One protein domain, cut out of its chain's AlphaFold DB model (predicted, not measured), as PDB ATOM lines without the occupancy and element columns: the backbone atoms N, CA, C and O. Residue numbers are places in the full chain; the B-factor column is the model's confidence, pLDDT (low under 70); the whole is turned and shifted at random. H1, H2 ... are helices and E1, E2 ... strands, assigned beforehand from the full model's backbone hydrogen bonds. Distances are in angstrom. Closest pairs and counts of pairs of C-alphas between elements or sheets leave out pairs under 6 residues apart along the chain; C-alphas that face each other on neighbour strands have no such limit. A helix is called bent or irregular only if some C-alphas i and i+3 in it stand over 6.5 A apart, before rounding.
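Overview. This is residues 137 to 267 of the 291 residues of an uncharacterized protein of Dendrothele bispora (strain CBS 962.96) (UniProt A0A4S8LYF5). Five short strands stand in a loose row, E5, E4, E1, E3, E2, made of the three-stranded sheet E1 E4 E5 and the hairpin E2 E3, with no strand pairing between E1 and E3. Helix H2 packs on one side of the hairpin and the longer H3, with H1 beside it, on the other; the small helices H4 and H5 sit at the E5 end of the row, and two long loops, residues 185 to 198 and 211 to 237, run round the outside. The printed part has 131 residues, with five named helices and five named strands in the order E1 H1 E2 E3 H2 H3 H4 E4 E5 H5; the class is mixed, helices and strands, though under half of the residues are in named elements. Both sheets are antiparallel, one in the order E1 E4 E5 and the other E2 E3. The whole is compact and rounded, with a radius of gyration of the C-alphas of 14.0 A and spans of 39 by 33 by 23 A.

Arrangement. Start at E1, residues 137 to 140, an edge strand whose antiparallel neighbour is E4, residues 244 to 248; look there for N 138 and O 246, 2.9 A apart, and N 246 and O 138, 2.8 A apart. E4, the inner strand, forms a hairpin with the other edge strand, E5, residues 254 to 258, at 156 degrees between directions, with N 245 and O 257 2.8 A apart. Go on to H1, residues 147 to 152, which only grazes this sheet. Next comes the hairpin of E2, residues 161 to 165, and E3, residues 172 to 174, where N 163 and O 174 are 2.7 A apart. The closest C-alphas of E1 and E3 are those of Ala 140 and Gly 172, 5.0 A apart, while E1 and E2 are apart. H2, residues 177 to 184, has its closest C-alpha pair with E2 at Ala 180 and Tyr 163, 6.5 A. H3, residues 199 to 210, comes closest to E2 at Phe 199 and Arg 161, whose C-alphas are 5.9 A apart. H1 and H3 touch, closest at the C-alphas of Pro 147 and Thr 207, 5.9 A, with a shallow tilt of 32 degrees, only just short of steep, opposite ways; H2 and H3 are apart. H4, residues 238 to 241, and H5, residues 262 to 265, only graze the sheet E1 E4 E5; the closest C-alphas of H4 and E5 are Leu 240 and Ala 258, 5.4 A, and of H5 and E5 Ser 264 and Phe 257, 6.0 A. In H1 and H3 every O i to N i+4 pair is within hydrogen-bond range; in H2 it is 1 of 4, beside 3 of 5 O i to N i+3 pairs, and H4 and H5 are too short for an O i to N i+4 pair.

Along the chain. Find C-alpha 137 at (34.952, -15.046, 17.486), where E1 begins; it ends at residue 140. H1 takes residues 147 to 152, E2 161 to 165, 13.3 A long, and E3 172 to 174. H2, residues 177 to 184, is 10.3 A long and irregular, but only just: C-alphas 179 and 182 are 6.6 A apart. Find C-alpha 199 at (46.688, -12.726, 8.225); from there H3 runs 15.9 A to residue 210. H4 takes residues 238 to 241, E4 244 to 248, 13.1 A long, and E5 254 to 258, 13.7 A long. H5 ends at C-alpha 265, (23.686, -15.167, 17.554).

Size, cuts and confidence. The C-alphas farthest apart are those of Pro 214 and His 251, 41.3 A. The printed part has no cut. The links H2 to H3, 14 residues, and H3 to H4, 27 residues, are long. The mean pLDDT of the printed part is 83.2; look for values under 70 at residues 185 to 195 and 225 to 232.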
ATOM      1  N   VAL A 137      35.489 -13.818  18.077       92.75
ATOM      2  CA  VAL A 137      34.952 -15.046  17.486       92.75
ATOM      3  C   VAL A 137      35.822 -15.463  16.311       92.75
ATOM      4  O   VAL A 137      36.159 -14.634  15.471       92.75
ATOM      5  N   TYR A 138      36.170 -16.744  16.267       94.31
ATOM      6  CA  TYR A 138      36.888 -17.380  15.165       94.31
ATOM      7  C   TYR A 138      36.044 -18.530  14.627       94.31
ATOM      8  O   TYR A 138      35.384 -19.221  15.406       94.31
ATOM      9  N   ALA A 139      36.090 -18.767  13.321       95.00
ATOM     10  CA  ALA A 139      35.432 -19.916  12.713       95.00
ATOM     11  C   ALA A 139      36.375 -21.116  12.598       95.00
ATOM     12  O   ALA A 139      37.560 -20.970  12.285       95.00
ATOM     13  N   ALA A 140      35.819 -22.308  12.802       94.19
ATOM     14  CA  ALA A 140      36.433 -23.566  12.412       94.19
ATOM     15  C   ALA A 140      35.439 -24.351  11.541       94.19
ATOM     16  O   ALA A 140      34.412 -24.836  12.017       94.19
ATOM     17  N   PHE A 141      35.745 -24.455  10.250       95.00
ATOM     18  CA  PHE A 141      34.845 -24.977   9.225       95.00
ATOM     19  C   PHE A 141      35.026 -26.486   9.028       95.00
ATOM     20  O   PHE A 141      36.150 -26.958   8.882       95.00
ATOM     21  N   ASN A 142      33.931 -27.245   8.975       93.00
ATOM     22  CA  ASN A 142      33.874 -28.657   8.570       93.00
ATOM     23  C   ASN A 142      33.762 -28.838   7.043       93.00
ATOM     24  O   ASN A 142      33.432 -29.903   6.523       93.00
ATOM     25  N   ARG A 143      33.991 -27.768   6.301       94.12
ATOM     26  CA  ARG A 143      34.018 -27.720   4.844       94.12
ATOM     27  C   ARG A 143      35.083 -26.721   4.426       94.12
ATOM     28  O   ARG A 143      35.668 -26.043   5.266       94.12
ATOM     29  N   VAL A 144      35.308 -26.607   3.126       94.88
ATOM     30  CA  VAL A 144      36.151 -25.550   2.569       94.88
ATOM     31  C   VAL A 144      35.284 -24.294   2.374       94.88
ATOM     32  O   VAL A 144      34.395 -24.330   1.521       94.88
ATOM     33  N   PRO A 145      35.461 -23.214   3.163       96.38
ATOM     34  CA  PRO A 145      34.705 -21.969   2.982       96.38
ATOM     35  C   PRO A 145      35.179 -21.178   1.751       96.38
ATOM     36  O   PRO A 145      36.277 -21.406   1.239       96.38
ATOM     37  N   SER A 146      34.391 -20.211   1.274       96.44
ATOM     38  CA  SER A 146      34.908 -19.261   0.273       96.44
ATOM     39  C   SER A 146      35.951 -18.324   0.912       96.44
ATOM     40  O   SER A 146      35.960 -18.173   2.138       96.44
ATOM     41  N   PRO A 147      36.846 -17.683   0.142       94.38
ATOM     42  CA  PRO A 147      37.779 -16.697   0.692       94.38
ATOM     43  C   PRO A 147      37.084 -15.536   1.429       94.38
ATOM     44  O   PRO A 147      37.526 -15.117   2.499       94.38
ATOM     45  N   GLU A 148      35.964 -15.042   0.910       93.94
ATOM     46  CA  GLU A 148      35.190 -13.964   1.537       93.94
ATOM     47  C   GLU A 148      34.663 -14.405   2.903       93.94
ATOM     48  O   GLU A 148      34.843 -13.713   3.904       93.94
ATOM     49  N   GLU A 149      34.090 -15.606   2.967       93.75
ATOM     50  CA  GLU A 149      33.616 -16.183   4.218       93.75
ATOM     51  C   GLU A 149      34.774 -16.409   5.199       93.75
ATOM     52  O   GLU A 149      34.697 -15.996   6.356       93.75
ATOM     53  N   PHE A 150      35.881 -16.991   4.735       92.06
ATOM     54  CA  PHE A 150      37.068 -17.246   5.550       92.06
ATOM     55  C   PHE A 150      37.615 -15.961   6.185       92.06
ATOM     56  O   PHE A 150      37.971 -15.949   7.363       92.06
ATOM     57  N   SER A 151      37.661 -14.870   5.414       92.44
ATOM     58  CA  SER A 151      38.177 -13.589   5.897       92.44
ATOM     59  C   SER A 151      37.242 -12.852   6.847       92.44
ATOM     60  O   SER A 151      37.722 -12.167   7.749       92.44
ATOM     61  N   SER A 152      35.927 -13.053   6.728       91.19
ATOM     62  CA  SER A 152      34.940 -12.413   7.606       91.19
ATOM     63  C   SER A 152      35.068 -12.807   9.090       91.19
ATOM     64  O   SER A 152      34.637 -12.059   9.965       91.19
ATOM     65  N   TYR A 153      35.700 -13.950   9.385       90.88
ATOM     66  CA  TYR A 153      35.881 -14.490  10.737       90.88
ATOM     67  C   TYR A 153      37.250 -14.188  11.371       90.88
ATOM     68  O   TYR A 153      37.598 -14.792  12.388       90.88
ATOM     69  N   TRP A 154      38.038 -13.268  10.804       91.06
ATOM     70  CA  TRP A 154      39.257 -12.771  11.445       91.06
ATOM     71  C   TRP A 154      38.992 -11.441  12.169       91.06
ATOM     72  O   TRP A 154      38.940 -10.393  11.529       91.06
ATOM     73  N   PRO A 155      38.858 -11.433  13.512       86.94
ATOM     74  CA  PRO A 155      38.484 -10.236  14.267       86.94
ATOM     75  C   PRO A 155      39.682  -9.320  14.576       86.94
ATOM     76  O   PRO A 155      39.621  -8.531  15.519       86.94
ATOM     77  N   HIS A 156      40.804  -9.468  13.861       86.62
ATOM     78  CA  HIS A 156      42.027  -8.680  14.064       86.62
ATOM     79  C   HIS A 156      42.473  -7.999  12.764       86.62
ATOM     80  O   HIS A 156      41.882  -8.204  11.706       86.62
ATOM     81  N   GLY A 157      43.514  -7.171  12.830       82.00
ATOM     82  CA  GLY A 157      44.058  -6.512  11.650       82.00
ATOM     83  C   GLY A 157      44.728  -7.498  10.689       82.00
ATOM     84  O   GLY A 157      45.124  -8.607  11.055       82.00
ATOM     85  N   THR A 158      44.929  -7.072   9.443       85.62
ATOM     86  CA  THR A 158      45.566  -7.889   8.390       85.62
ATOM     87  C   THR A 158      47.021  -8.262   8.693       85.62
ATOM     88  O   THR A 158      47.532  -9.254   8.176       85.62
ATOM     89  N   HIS A 159      47.687  -7.498   9.557       84.06
ATOM     90  CA  HIS A 159      49.068  -7.734   9.981       84.06
ATOM     91  C   HIS A 159      49.167  -8.616  11.232       84.06
ATOM     92  O   HIS A 159      50.258  -9.092  11.566       84.06
ATOM     93  N   ASP A 160      48.048  -8.849  11.923       87.31
ATOM     94  CA  ASP A 160      48.035  -9.675  13.119       87.31
ATOM     95  C   ASP A 160      48.306 -11.131  12.769       87.31
ATOM     96  O   ASP A 160      47.900 -11.649  11.724       87.31
ATOM     97  N   ARG A 161      49.059 -11.784  13.655       87.31
ATOM     98  CA  ARG A 161      49.620 -13.100  13.375       87.31
ATOM     99  C   ARG A 161      48.811 -14.234  13.988       87.31
ATOM    100  O   ARG A 161      48.463 -14.180  15.167       87.31
ATOM    101  N   GLY A 162      48.660 -15.317  13.235       88.81
ATOM    102  CA  GLY A 162      47.941 -16.522  13.636       88.81
ATOM    103  C   GLY A 162      48.455 -17.785  12.947       88.81
ATOM    104  O   GLY A 162      49.478 -17.776  12.263       88.81
ATOM    105  N   TYR A 163      47.749 -18.884  13.175       89.19
ATOM    106  CA  TYR A 163      48.011 -20.213  12.643       89.19
ATOM    107  C   TYR A 163      46.924 -20.559  11.637       89.19
ATOM    108  O   TYR A 163      45.741 -20.559  11.976       89.19
ATOM    109  N   LEU A 164      47.341 -20.859  10.412       91.25
ATOM    110  CA  LEU A 164      46.458 -21.287   9.336       91.25
ATOM    111  C   LEU A 164      46.315 -22.807   9.360       91.25
ATOM    112  O   LEU A 164      47.312 -23.518   9.303       91.25
ATOM    113  N   VAL A 165      45.084 -23.302   9.394       90.44
ATOM    114  CA  VAL A 165      44.778 -24.725   9.250       90.44
ATOM    115  C   VAL A 165      44.124 -24.935   7.886       90.44
ATOM    116  O   VAL A 165      42.967 -24.572   7.693       90.44
ATOM    117  N   LEU A 166      44.889 -25.486   6.936       88.81
ATOM    118  CA  LEU A 166      44.420 -25.839   5.582       88.81
ATOM    119  C   LEU A 166      44.017 -27.309   5.452       88.81
ATOM    120  O   LEU A 166      43.190 -27.653   4.612       88.81
ATOM    121  N   GLU A 167      44.635 -28.172   6.255       85.50
ATOM    122  CA  GLU A 167      44.420 -29.617   6.257       85.50
ATOM    123  C   GLU A 167      44.238 -30.064   7.710       85.50
ATOM    124  O   GLU A 167      45.135 -29.880   8.534       85.50
ATOM    125  N   GLY A 168      43.074 -30.617   8.041       84.88
ATOM    126  CA  GLY A 168      42.706 -30.937   9.420       84.88
ATOM    127  C   GLY A 168      41.242 -31.332   9.545       84.88
ATOM    128  O   GLY A 168      40.521 -31.354   8.552       84.88
ATOM    129  N   CYS A 169      40.766 -31.636  10.753       86.56
ATOM    130  CA  CYS A 169      39.338 -31.919  10.953       86.56
ATOM    131  C   CYS A 169      38.449 -30.669  10.869       86.56
ATOM    132  O   CYS A 169      37.230 -30.775  10.706       86.56
ATOM    133  N   ARG A 170      39.065 -29.484  10.946       90.06
ATOM    134  CA  ARG A 170      38.455 -28.201  10.602       90.06
ATOM    135  C   ARG A 170      39.465 -27.304   9.894       90.06
ATOM    136  O   ARG A 170      40.658 -27.397  10.166       90.06
ATOM    137  N   ILE A 171      38.972 -26.409   9.046       92.00
ATOM    138  CA  ILE A 171      39.741 -25.336   8.399       92.00
ATOM    139  C   ILE A 171      39.522 -24.028   9.161       92.00
ATOM    140  O   ILE A 171      38.417 -23.765   9.629       92.00
ATOM    141  N   GLY A 172      40.550 -23.188   9.284       93.31
ATOM    142  CA  GLY A 172      40.410 -21.879   9.930       93.31
ATOM    143  C   GLY A 172      41.730 -21.139  10.136       93.31
ATOM    144  O   GLY A 172      42.804 -21.647   9.806       93.31
ATOM    145  N   PHE A 173      41.647 -19.931  10.699       93.62
ATOM    146  CA  PHE A 173      42.805 -19.132  11.102       93.62
ATOM    147  C   PHE A 173      42.682 -18.711  12.565       93.62
ATOM    148  O   PHE A 173      41.737 -18.027  12.954       93.62
ATOM    149  N   PHE A 174      43.643 -19.130  13.389       92.06
ATOM    150  CA  PHE A 174      43.535 -19.041  14.845       92.06
ATOM    151  C   PHE A 174      44.670 -18.212  15.456       92.06
ATOM    152  O   PHE A 174      45.820 -18.323  15.037       92.06
ATOM    153  N   PRO A 175      44.413 -17.412  16.502       89.69
ATOM    154  CA  PRO A 175      45.409 -16.500  17.075       89.69
ATOM    155  C   PRO A 175      46.516 -17.222  17.867       89.69
ATOM    156  O   PRO A 175      47.577 -16.647  18.134       89.69
ATOM    157  N   SER A 176      46.282 -18.473  18.275       87.00
ATOM    158  CA  SER A 176      47.181 -19.241  19.136       87.00
ATOM    159  C   SER A 176      47.231 -20.715  18.746       87.00
ATOM    160  O   SER A 176      46.288 -21.268  18.178       87.00
ATOM    161  N   TRP A 177      48.343 -21.362  19.100       84.06
ATOM    162  CA  TRP A 177      48.523 -22.791  18.866       84.06
ATOM    163  C   TRP A 177      47.528 -23.630  19.672       84.06
ATOM    164  O   TRP A 177      47.003 -24.604  19.152       84.06
ATOM    165  N   THR A 178      47.195 -23.213  20.897       83.62
ATOM    166  CA  THR A 178      46.203 -23.886  21.752       83.62
ATOM    167  C   THR A 178      44.844 -24.040  21.067       83.62
ATOM    168  O   THR A 178      44.179 -25.049  21.270       83.62
ATOM    169  N   LEU A 179      44.444 -23.066  20.241       86.19
ATOM    170  CA  LEU A 179      43.195 -23.127  19.478       86.19
ATOM    171  C   LEU A 179      43.334 -23.899  18.160       86.19
ATOM    172  O   LEU A 179      42.382 -24.542  17.742       86.19
ATOM    173  N   ALA A 180      44.501 -23.854  17.512       86.75
ATOM    174  CA  ALA A 180      44.730 -24.519  16.226       86.75
ATOM    175  C   ALA A 180      45.015 -26.025  16.358       86.75
ATOM    176  O   ALA A 180      44.538 -26.826  15.557       86.75
ATOM    177  N   GLN A 181      45.796 -26.418  17.369       83.56
ATOM    178  CA  GLN A 181      46.278 -27.787  17.567       83.56
ATOM    179  C   GLN A 181      45.166 -28.850  17.563       83.56
ATOM    180  O   GLN A 181      45.386 -29.896  16.945       83.56
ATOM    181  N   PRO A 182      43.994 -28.644  18.208       82.62
ATOM    182  CA  PRO A 182      42.911 -29.625  18.202       82.62
ATOM    183  C   PRO A 182      42.508 -30.092  16.802       82.62
ATOM    184  O   PRO A 182      42.146 -31.253  16.629       82.62
ATOM    185  N   PHE A 183      42.629 -29.220  15.799       84.62
ATOM    186  CA  PHE A 183      42.191 -29.492  14.434       84.62
ATOM    187  C   PHE A 183      43.199 -30.263  13.582       84.62
ATOM    188  O   PHE A 183      42.855 -30.737  12.503       84.62
ATOM    189  N   LEU A 184      44.433 -30.407  14.063       78.69
ATOM    190  CA  LEU A 184      45.548 -30.996  13.316       78.69
ATOM    191  C   LEU A 184      45.850 -32.450  13.724       78.69
ATOM    192  O   LEU A 184      46.727 -33.092  13.141       78.69
ATOM    193  N   HIS A 185      45.157 -32.990  14.733       63.53
ATOM    194  CA  HIS A 185      45.424 -34.333  15.262       63.53
ATOM    195  C   HIS A 185      45.262 -35.424  14.187       63.53
ATOM    196  O   HIS A 185      44.215 -35.542  13.557       63.53
ATOM    197  N   ARG A 186      46.304 -36.257  14.028       53.84
ATOM    198  CA  ARG A 186      46.463 -37.357  13.045       53.84
ATOM    199  C   ARG A 186      46.703 -36.981  11.578       53.84
ATOM    200  O   ARG A 186      46.776 -37.887  10.749       53.84
ATOM    201  N   VAL A 187      46.939 -35.715  11.236       52.78
ATOM    202  CA  VAL A 187      47.453 -35.382   9.897       52.78
ATOM    203  C   VAL A 187      48.973 -35.605   9.888       52.78
ATOM    204  O   VAL A 187      49.767 -34.679  10.021       52.78
ATOM    205  N   SER A 188      49.398 -36.866   9.753       42.41
ATOM    206  CA  SER A 188      50.811 -37.300   9.715       42.41
ATOM    207  C   SER A 188      51.616 -36.733   8.533       42.41
ATOM    208  O   SER A 188      52.833 -36.874   8.489       42.41
ATOM    209  N   ASN A 189      50.950 -36.028   7.614       42.50
ATOM    210  CA  ASN A 189      51.529 -35.309   6.480       42.50
ATOM    211  C   ASN A 189      51.197 -33.806   6.476       42.50
ATOM    212  O   ASN A 189      51.333 -33.175   5.426       42.50
ATOM    213  N   ALA A 190      50.779 -33.216   7.609       43.28
ATOM    214  CA  ALA A 190      50.505 -31.781   7.712       43.28
ATOM    215  C   ALA A 190      51.801 -30.980   7.540       43.28
ATOM    216  O   ALA A 190      52.421 -30.506   8.486       43.28
ATOM    217  N   ARG A 191      52.227 -30.797   6.290       48.50
ATOM    218  CA  ARG A 191      53.303 -29.877   5.926       48.50
ATOM    219  C   ARG A 191      52.883 -28.414   6.053       48.50
ATOM    220  O   ARG A 191      53.707 -27.533   5.825       48.50
ATOM    221  N   HIS A 192      51.644 -28.123   6.435       48.38
ATOM    222  CA  HIS A 192      51.091 -26.790   6.286       48.38
ATOM    223  C   HIS A 192      50.814 -26.130   7.644       48.38
ATOM    224  O   HIS A 192      49.800 -26.343   8.292       48.38
ATOM    225  N   VAL A 193      51.784 -25.265   7.980       51.75
ATOM    226  CA  VAL A 193      51.712 -24.083   8.853       51.75
ATOM    227  C   VAL A 193      51.814 -24.321  10.369       51.75
ATOM    228  O   VAL A 193      51.010 -23.869  11.175       51.75
ATOM    229  N   HIS A 194      52.956 -24.870  10.795       54.09
ATOM    230  CA  HIS A 194      53.485 -24.670  12.160       54.09
ATOM    231  C   HIS A 194      54.065 -23.259  12.394       54.09
ATOM    232  O   HIS A 194      54.781 -23.026  13.368       54.09
ATOM    233  N   GLN A 195      53.823 -22.315  11.483       65.25
ATOM    234  CA  GLN A 195      54.394 -20.976  11.548       65.25
ATOM    235  C   GLN A 195      53.300 -19.954  11.791       65.25
ATOM    236  O   GLN A 195      52.257 -19.967  11.148       65.25
ATOM    237  N   LYS A 196      53.569 -19.047  12.723       80.38
ATOM    238  CA  LYS A 196      52.687 -17.925  12.998       80.38
ATOM    239  C   LYS A 196      52.844 -16.893  11.871       80.38
ATOM    240  O   LYS A 196      53.857 -16.193  11.828       80.38
ATOM    241  N   LEU A 197      51.878 -16.828  10.959       87.31
ATOM    242  CA  LEU A 197      51.879 -15.960   9.773       87.31
ATOM    243  C   LEU A 197      51.031 -14.715  10.016       87.31
ATOM    244  O   LEU A 197      50.109 -14.776  10.823       87.31
ATOM    245  N   ALA A 198      51.318 -13.611   9.322       89.06
ATOM    246  CA  ALA A 198      50.377 -12.494   9.246       89.06
ATOM    247  C   ALA A 198      49.105 -12.933   8.504       89.06
ATOM    248  O   ALA A 198      49.173 -13.788   7.615       89.06
ATOM    249  N   PHE A 199      47.953 -12.363   8.859       91.00
ATOM    250  CA  PHE A 199      46.688 -12.726   8.225       91.00
ATOM    251  C   PHE A 199      46.685 -12.464   6.713       91.00
ATOM    252  O   PHE A 199      46.203 -13.307   5.969       91.00
ATOM    253  N   SER A 200      47.287 -11.373   6.235       88.75
ATOM    254  CA  SER A 200      47.422 -11.086   4.798       88.75
ATOM    255  C   SER A 200      48.141 -12.205   4.029       88.75
ATOM    256  O   SER A 200      47.676 -12.638   2.973       88.75
ATOM    257  N   ASP A 201      49.237 -12.729   4.580       89.06
ATOM    258  CA  ASP A 201      49.969 -13.857   4.000       89.06
ATOM    259  C   ASP A 201      49.151 -15.147   4.041       89.06
ATOM    260  O   ASP A 201      49.084 -15.873   3.048       89.06
ATOM    261  N   ALA A 202      48.513 -15.426   5.178       90.56
ATOM    262  CA  ALA A 202      47.670 -16.603   5.345       90.56
ATOM    263  C   ALA A 202      46.470 -16.581   4.390       90.56
ATOM    264  O   ALA A 202      46.157 -17.601   3.780       90.56
ATOM    265  N   PHE A 203      45.850 -15.416   4.213       92.56
ATOM    266  CA  PHE A 203      44.731 -15.212   3.305       92.56
ATOM    267  C   PHE A 203      45.148 -15.422   1.851       92.56
ATOM    268  O   PHE A 203      44.492 -16.161   1.125       92.56
ATOM    269  N   ARG A 204      46.299 -14.879   1.438       90.94
ATOM    270  CA  ARG A 204      46.865 -15.133   0.107       90.94
ATOM    271  C   ARG A 204      47.116 -16.624  -0.139       90.94
ATOM    272  O   ARG A 204      46.754 -17.141  -1.194       90.94
ATOM    273  N   ILE A 205      47.713 -17.325   0.828       90.75
ATOM    274  CA  ILE A 205      47.936 -18.777   0.734       90.75
ATOM    275  C   ILE A 205      46.598 -19.512   0.616       90.75
ATOM    276  O   ILE A 205      46.465 -20.393  -0.234       90.75
ATOM    277  N   TYR A 206      45.613 -19.150   1.441       92.12
ATOM    278  CA  TYR A 206      44.280 -19.746   1.423       92.12
ATOM    279  C   TYR A 206      43.599 -19.572   0.061       92.12
ATOM    280  O   TYR A 206      43.178 -20.557  -0.538       92.12
ATOM    281  N   THR A 207      43.563 -18.349  -0.468       93.56
ATOM    282  CA  THR A 207      42.944 -18.033  -1.761       93.56
ATOM    283  C   THR A 207      43.614 -18.783  -2.907       93.56
ATOM    284  O   THR A 207      42.930 -19.396  -3.725       93.56
ATOM    285  N   ASN A 208      44.949 -18.833  -2.940       91.62
ATOM    286  CA  ASN A 208      45.670 -19.606  -3.952       91.62
ATOM    287  C   ASN A 208      45.390 -21.114  -3.841       91.62
ATOM    288  O   ASN A 208      45.226 -21.790  -4.856       91.62
ATOM    289  N   SER A 209      45.289 -21.630  -2.613       90.38
ATOM    290  CA  SER A 209      44.927 -23.025  -2.334       90.38
ATOM    291  C   SER A 209      43.506 -23.337  -2.815       90.38
ATOM    292  O   SER A 209      43.291 -24.333  -3.505       90.38
ATOM    293  N   TYR A 210      42.541 -22.465  -2.510       93.00
ATOM    294  CA  TYR A 210      41.146 -22.572  -2.938       93.00
ATOM    295  C   TYR A 210      41.020 -22.560  -4.469       93.00
ATOM    296  O   TYR A 210      40.363 -23.424  -5.047       93.00
ATOM    297  N   ASN A 211      41.741 -21.649  -5.127       93.19
ATOM    298  CA  ASN A 211      41.789 -21.515  -6.585       93.19
ATOM    299  C   ASN A 211      42.645 -22.589  -7.279       93.19
ATOM    300  O   ASN A 211      42.772 -22.573  -8.501       93.19
ATOM    301  N   ARG A 212      43.224 -23.536  -6.524       91.12
ATOM    302  CA  ARG A 212      44.066 -24.636  -7.032       91.12
ATOM    303  C   ARG A 212      45.270 -24.152  -7.845       91.12
ATOM    304  O   ARG A 212      45.699 -24.820  -8.786       91.12
ATOM    305  N   VAL A 213      45.824 -23.002  -7.470       87.19
ATOM    306  CA  VAL A 213      47.019 -22.431  -8.097       87.19
ATOM    307  C   VAL A 213      48.243 -23.238  -7.644       87.19
ATOM    308  O   VAL A 213      48.506 -23.312  -6.443       87.19
ATOM    309  N   PRO A 214      49.031 -23.847  -8.546       81.31
ATOM    310  CA  PRO A 214      50.253 -24.544  -8.152       81.31
ATOM    311  C   PRO A 214      51.273 -23.592  -7.493       81.31
ATOM    312  O   PRO A 214      51.372 -22.438  -7.903       81.31
ATOM    313  N   PRO A 215      52.065 -24.041  -6.499       85.06
ATOM    314  CA  PRO A 215      52.141 -25.392  -5.931       85.06
ATOM    315  C   PRO A 215      51.188 -25.618  -4.737       85.06
ATOM    316  O   PRO A 215      51.365 -26.581  -3.987       85.06
ATOM    317  N   PHE A 216      50.221 -24.725  -4.511       83.62
ATOM    318  CA  PHE A 216      49.345 -24.771  -3.346       83.62
ATOM    319  C   PHE A 216      48.341 -25.924  -3.461       83.62
ATOM    320  O   PHE A 216      47.703 -26.126  -4.495       83.62
ATOM    321  N   ARG A 217      48.211 -26.711  -2.389       84.19
ATOM    322  CA  ARG A 217      47.247 -27.814  -2.328       84.19
ATOM    323  C   ARG A 217      45.876 -27.288  -1.945       84.19
ATOM    324  O   ARG A 217      45.772 -26.413  -1.093       84.19
ATOM    325  N   TYR A 218      44.837 -27.866  -2.538       88.56
ATOM    326  CA  TYR A 218      43.464 -27.547  -2.164       88.56
ATOM    327  C   TYR A 218      43.203 -27.924  -0.692       88.56
ATOM    328  O   TYR A 218      43.637 -29.009  -0.288       88.56
ATOM    329  N   PRO A 219      42.512 -27.078   0.102       90.38
ATOM    330  CA  PRO A 219      42.213 -27.383   1.500       90.38
ATOM    331  C   PRO A 219      41.431 -28.691   1.646       90.38
ATOM    332  O   PRO A 219      40.582 -29.015   0.812       90.38
ATOM    333  N   ALA A 220      41.702 -29.444   2.710       86.50
ATOM    334  CA  ALA A 220      41.129 -30.774   2.895       86.50
ATOM    335  C   ALA A 220      40.644 -31.004   4.329       86.50
ATOM    336  O   ALA A 220      41.367 -30.764   5.297       86.50
ATOM    337  N   ILE A 221      39.423 -31.530   4.444       87.81
ATOM    338  CA  ILE A 221      38.834 -31.946   5.715       87.81
ATOM    339  C   ILE A 221      39.191 -33.408   5.983       87.81
ATOM    340  O   ILE A 221      38.913 -34.294   5.174       87.81
ATOM    341  N   ALA A 222      39.802 -33.653   7.136       83.38
ATOM    342  CA  ALA A 222      40.090 -34.977   7.655       83.38
ATOM    343  C   ALA A 222      38.978 -35.436   8.618       83.38
ATOM    344  O   ALA A 222      38.400 -34.616   9.332       83.38
ATOM    345  N   PRO A 223      38.685 -36.743   8.702       76.88
ATOM    346  CA  PRO A 223      37.761 -37.258   9.703       76.88
ATOM    347  C   PRO A 223      38.237 -36.939  11.124       76.88
ATOM    348  O   PRO A 223      39.420 -37.079  11.439       76.88
ATOM    349  N   VAL A 224      37.303 -36.573  12.003       72.81
ATOM    350  CA  VAL A 224      37.590 -36.412  13.432       72.81
ATOM    351  C   VAL A 224      38.015 -37.773  14.012       72.81
ATOM    352  O   VAL A 224      37.287 -38.760  13.857       72.81
ATOM    353  N   PRO A 225      39.163 -37.873  14.705       60.66
ATOM    354  CA  PRO A 225      39.546 -39.104  15.383       60.66
ATOM    355  C   PRO A 225      38.539 -39.456  16.488       60.66
ATOM    356  O   PRO A 225      38.276 -38.648  17.376       60.66
ATOM    357  N   ARG A 226      38.002 -40.684  16.475       58.06
ATOM    358  CA  ARG A 226      37.127 -41.168  17.558       58.06
ATOM    359  C   ARG A 226      37.877 -41.121  18.894       58.06
ATOM    360  O   ARG A 226      38.988 -41.646  18.980       58.06
ATOM    361  N   GLY A 227      37.273 -40.503  19.909       55.91
ATOM    362  CA  GLY A 227      37.858 -40.365  21.247       55.91
ATOM    363  C   GLY A 227      38.925 -39.273  21.392       55.91
ATOM    364  O   GLY A 227      39.612 -39.239  22.409       55.91
ATOM    365  N   ALA A 228      39.094 -38.385  20.404       56.66
ATOM    366  CA  ALA A 228      39.903 -37.176  20.566       56.66
ATOM    367  C   ALA A 228      39.108 -36.101  21.319       56.66
ATOM    368  O   ALA A 228      38.711 -35.095  20.741       56.66
ATOM    369  N   ASP A 229      38.890 -36.298  22.617       58.03
ATOM    370  CA  ASP A 229      38.464 -35.195  23.472       58.03
ATOM    371  C   ASP A 229      39.664 -34.278  23.688       58.03
ATOM    372  O   ASP A 229      40.681 -34.651  24.280       58.03
ATOM    373  N   THR A 230      39.572 -33.068  23.149       63.00
ATOM    374  CA  THR A 230      40.556 -32.023  23.419       63.00
ATOM    375  C   THR A 230      40.012 -31.114  24.509       63.00
ATOM    376  O   THR A 230      38.804 -30.929  24.626       63.00
ATOM    377  N   SER A 231      40.888 -30.485  25.292       61.00
ATOM    378  CA  SER A 231      40.470 -29.554  26.353       61.00
ATOM    379  C   SER A 231      39.687 -28.338  25.841       61.00
ATOM    380  O   SER A 231      39.142 -27.589  26.644       61.00
ATOM    381  N   VAL A 232      39.690 -28.099  24.525       66.06
ATOM    382  CA  VAL A 232      39.064 -26.942  23.875       66.06
ATOM    383  C   VAL A 232      37.759 -27.328  23.178       66.06
ATOM    384  O   VAL A 232      36.842 -26.516  23.132       66.06
ATOM    385  N   ILE A 233      37.671 -28.541  22.621       73.88
ATOM    386  CA  ILE A 233      36.551 -28.979  21.781       73.88
ATOM    387  C   ILE A 233      36.221 -30.432  22.097       73.88
ATOM    388  O   ILE A 233      37.072 -31.317  21.953       73.88
ATOM    389  N   ASN A 234      34.964 -30.651  22.479       75.44
ATOM    390  CA  ASN A 234      34.364 -31.971  22.574       75.44
ATOM    391  C   ASN A 234      33.757 -32.335  21.215       75.44
ATOM    392  O   ASN A 234      32.673 -31.875  20.867       75.44
ATOM    393  N   PHE A 235      34.460 -33.158  20.440       73.81
ATOM    394  CA  PHE A 235      33.965 -33.589  19.135       73.81
ATOM    395  C   PHE A 235      32.908 -34.703  19.209       73.81
ATOM    396  O   PHE A 235      32.366 -35.086  18.174       73.81
ATOM    397  N   ASN A 236      32.612 -35.236  20.398       75.25
ATOM    398  CA  ASN A 236      31.510 -36.179  20.595       75.25
ATOM    399  C   ASN A 236      30.159 -35.464  20.759       75.25
ATOM    400  O   ASN A 236      29.121 -36.115  20.775       75.25
ATOM    401  N   ASP A 237      30.164 -34.136  20.879       80.75
ATOM    402  CA  ASP A 237      28.952 -33.331  20.932       80.75
ATOM    403  C   ASP A 237      28.301 -33.244  19.540       80.75
ATOM    404  O   ASP A 237      28.921 -32.783  18.575       80.75
ATOM    405  N   GLU A 238      27.054 -33.711  19.423       81.81
ATOM    406  CA  GLU A 238      26.322 -33.756  18.151       81.81
ATOM    407  C   GLU A 238      26.097 -32.361  17.549       81.81
ATOM    408  O   GLU A 238      26.144 -32.204  16.328       81.81
ATOM    409  N   GLU A 239      25.951 -31.323  18.379       82.31
ATOM    410  CA  GLU A 239      25.773 -29.950  17.893       82.31
ATOM    411  C   GLU A 239      27.059 -29.399  17.261       82.31
ATOM    412  O   GLU A 239      27.012 -28.503  16.420       82.31
ATOM    413  N   LEU A 240      28.227 -29.935  17.632       84.94
ATOM    414  CA  LEU A 240      29.533 -29.468  17.154       84.94
ATOM    415  C   LEU A 240      30.047 -30.238  15.926       84.94
ATOM    416  O   LEU A 240      31.169 -29.996  15.471       84.94
ATOM    417  N   GLN A 241      29.234 -31.128  15.346       83.94
ATOM    418  CA  GLN A 241      29.600 -31.893  14.148       83.94
ATOM    419  C   GLN A 241      29.733 -31.022  12.890       83.94
ATOM    420  O   GLN A 241      30.477 -31.387  11.979       83.94
ATOM    421  N   GLY A 242      29.059 -29.869  12.833       88.25
ATOM    422  CA  GLY A 242      29.098 -28.925  11.709       88.25
ATOM    423  C   GLY A 242      30.225 -27.886  11.777       88.25
ATOM    424  O   GLY A 242      31.233 -28.069  12.463       88.25
ATOM    425  N   ASP A 243      30.047 -26.780  11.052       93.81
ATOM    426  CA  ASP A 243      30.871 -25.578  11.221       93.81
ATOM    427  C   ASP A 243      30.665 -25.027  12.638       93.81
ATOM    428  O   ASP A 243      29.540 -24.977  13.146       93.81
ATOM    429  N   ILE A 244      31.750 -24.615  13.289       93.38
ATOM    430  CA  ILE A 244      31.697 -24.128  14.669       93.38
ATOM    431  C   ILE A 244      32.309 -22.742  14.793       93.38
ATOM    432  O   ILE A 244      33.194 -22.340  14.034       93.38
ATOM    433  N   GLU A 245      31.860 -22.039  15.820       93.94
ATOM    434  CA  GLU A 245      32.446 -20.794  16.281       93.94
ATOM    435  C   GLU A 245      33.146 -21.000  17.619       93.94
ATOM    436  O   GLU A 245      32.620 -21.631  18.540       93.94
ATOM    437  N   ILE A 246      34.332 -20.415  17.727       92.50
ATOM    438  CA  ILE A 246      35.140 -20.374  18.937       92.50
ATOM    439  C   ILE A 246      35.127 -18.936  19.441       92.50
ATOM    440  O   ILE A 246      35.748 -18.058  18.842       92.50
ATOM    441  N   ALA A 247      34.433 -18.693  20.546       91.62
ATOM    442  CA  ALA A 247      34.433 -17.404  21.218       91.62
ATOM    443  C   ALA A 247      35.507 -17.379  22.307       91.62
ATOM    444  O   ALA A 247      35.590 -18.288  23.134       91.62
ATOM    445  N   VAL A 248      36.310 -16.318  22.324       90.12
ATOM    446  CA  VAL A 248      37.341 -16.080  23.335       90.12
ATOM    447  C   VAL A 248      37.053 -14.762  24.038       90.12
ATOM    448  O   VAL A 248      36.973 -13.717  23.386       90.12
ATOM    449  N   ASP A 249      36.890 -14.809  25.358       88.44
ATOM    450  CA  ASP A 249      36.664 -13.613  26.174       88.44
ATOM    451  C   ASP A 249      37.972 -12.895  26.557       88.44
ATOM    452  O   ASP A 249      39.081 -13.360  26.281       88.44
ATOM    453  N   SER A 250      37.850 -11.734  27.206       84.75
ATOM    454  CA  SER A 250      38.995 -10.934  27.667       84.75
ATOM    455  C   SER A 250      39.873 -11.633  28.712       84.75
ATOM    456  O   SER A 250      41.017 -11.227  28.906       84.75
ATOM    457  N   HIS A 251      39.370 -12.684  29.367       84.12
ATOM    458  CA  HIS A 251      40.107 -13.496  30.337       84.12
ATOM    459  C   HIS A 251      40.761 -14.724  29.684       84.12
ATOM    460  O   HIS A 251      41.389 -15.525  30.376       84.12
ATOM    461  N   GLY A 252      40.613 -14.891  28.366       80.00
ATOM    462  CA  GLY A 252      41.136 -16.030  27.621       80.00
ATOM    463  C   GLY A 252      40.327 -17.314  27.799       80.00
ATOM    464  O   GLY A 252      40.817 -18.382  27.430       80.00
ATOM    465  N   ARG A 253      39.105 -17.246  28.349       85.38
ATOM    466  CA  ARG A 253      38.214 -18.411  28.392       85.38
ATOM    467  C   ARG A 253      37.657 -18.667  27.003       85.38
ATOM    468  O   ARG A 253      37.341 -17.729  26.270       85.38
ATOM    469  N   VAL A 254      37.540 -19.946  26.673       87.06
ATOM    470  CA  VAL A 254      37.120 -20.412  25.356       87.06
ATOM    471  C   VAL A 254      35.748 -21.057  25.466       87.06
ATOM    472  O   VAL A 254      35.516 -21.876  26.352       87.06
ATOM    473  N   TYR A 255      34.862 -20.688  24.550       88.62
ATOM    474  CA  TYR A 255      33.513 -21.223  24.430       88.62
ATOM    475  C   TYR A 255      33.293 -21.666  22.984       88.62
ATOM    476  O   TYR A 255      33.748 -20.998  22.053       88.62
ATOM    477  N   THR A 256      32.597 -22.783  22.790       89.88
ATOM    478  CA  THR A 256      32.363 -23.376  21.468       89.88
ATOM    479  C   THR A 256      30.878 -23.495  21.181       89.88
ATOM    480  O   THR A 256      30.120 -24.046  21.987       89.88
ATOM    481  N   PHE A 257      30.472 -23.035  20.004       90.12
ATOM    482  CA  PHE A 257      29.082 -23.029  19.566       90.12
ATOM    483  C   PHE A 257      28.973 -23.592  18.154       90.12
ATOM    484  O   PHE A 257      29.880 -23.411  17.343       90.12
ATOM    485  N   ALA A 258      27.845 -24.228  17.844       91.25
ATOM    486  CA  ALA A 258      27.483 -24.470  16.454       91.25
ATOM    487  C   ALA A 258      27.309 -23.117  15.747       91.25
ATOM    488  O   ALA A 258      26.668 -22.205  16.294       91.25
ATOM    489  N   MET A 259      27.898 -22.970  14.562       92.00
ATOM    490  CA  MET A 259      27.808 -21.732  13.790       92.00
ATOM    491  C   MET A 259      26.345 -21.442  13.430       92.00
ATOM    492  O   MET A 259      25.633 -22.319  12.945       92.00
ATOM    493  N   GLY A 260      25.879 -20.221  13.708       86.75
ATOM    494  CA  GLY A 260      24.485 -19.822  13.472       86.75
ATOM    495  C   GLY A 260      23.471 -20.331  14.506       86.75
ATOM    496  O   GLY A 260      22.278 -20.086  14.346       86.75
ATOM    497  N   SER A 261      23.912 -21.004  15.577       87.62
ATOM    498  CA  SER A 261      23.028 -21.365  16.696       87.62
ATOM    499  C   SER A 261      22.446 -20.133  17.397       87.62
ATOM    500  O   SER A 261      23.037 -19.052  17.394       87.62
ATOM    501  N   GLU A 262      21.317 -20.309  18.087       86.56
ATOM    502  CA  GLU A 262      20.699 -19.246  18.894       86.56
ATOM    503  C   GLU A 262      21.659 -18.698  19.965       86.56
ATOM    504  O   GLU A 262      21.703 -17.503  20.241       86.56
ATOM    505  N   THR A 263      22.493 -19.556  20.553       84.50
ATOM    506  CA  THR A 263      23.513 -19.123  21.516       84.50
ATOM    507  C   THR A 263      24.624 -18.300  20.865       84.50
ATOM    508  O   THR A 263      25.105 -17.338  21.462       84.50
ATOM    509  N   SER A 264      25.008 -18.647  19.633       86.88
ATOM    510  CA  SER A 264      26.029 -17.949  18.844       86.88
ATOM    511  C   SER A 264      25.550 -16.570  18.367       86.88
ATOM    512  O   SER A 264      26.323 -15.604  18.366       86.88
ATOM    513  N   SER A 265      24.271 -16.440  18.001       86.56
ATOM    514  CA  SER A 265      23.686 -15.167  17.554       86.56
ATOM    515  C   SER A 265      23.567 -14.137  18.680       86.56
ATOM    516  O   SER A 265      23.558 -12.935  18.427       86.56
ATOM    517  N   ARG A 266      23.540 -14.601  19.935       86.31
ATOM    518  CA  ARG A 266      23.487 -13.768  21.144       86.31
ATOM    519  C   ARG A 266      24.857 -13.300  21.642       86.31
ATOM    520  O   ARG A 266      24.914 -12.574  22.633       86.31
ATOM    521  N   LEU A 267      25.953 -13.711  21.000       86.56
ATOM    522  CA  LEU A 267      27.300 -13.287  21.383       86.56
ATOM    523  C   LEU A 267      27.509 -11.797  21.102       86.56
ATOM    524  O   LEU A 267      27.234 -11.311  20.006       86.56
TER     525      LEU A 267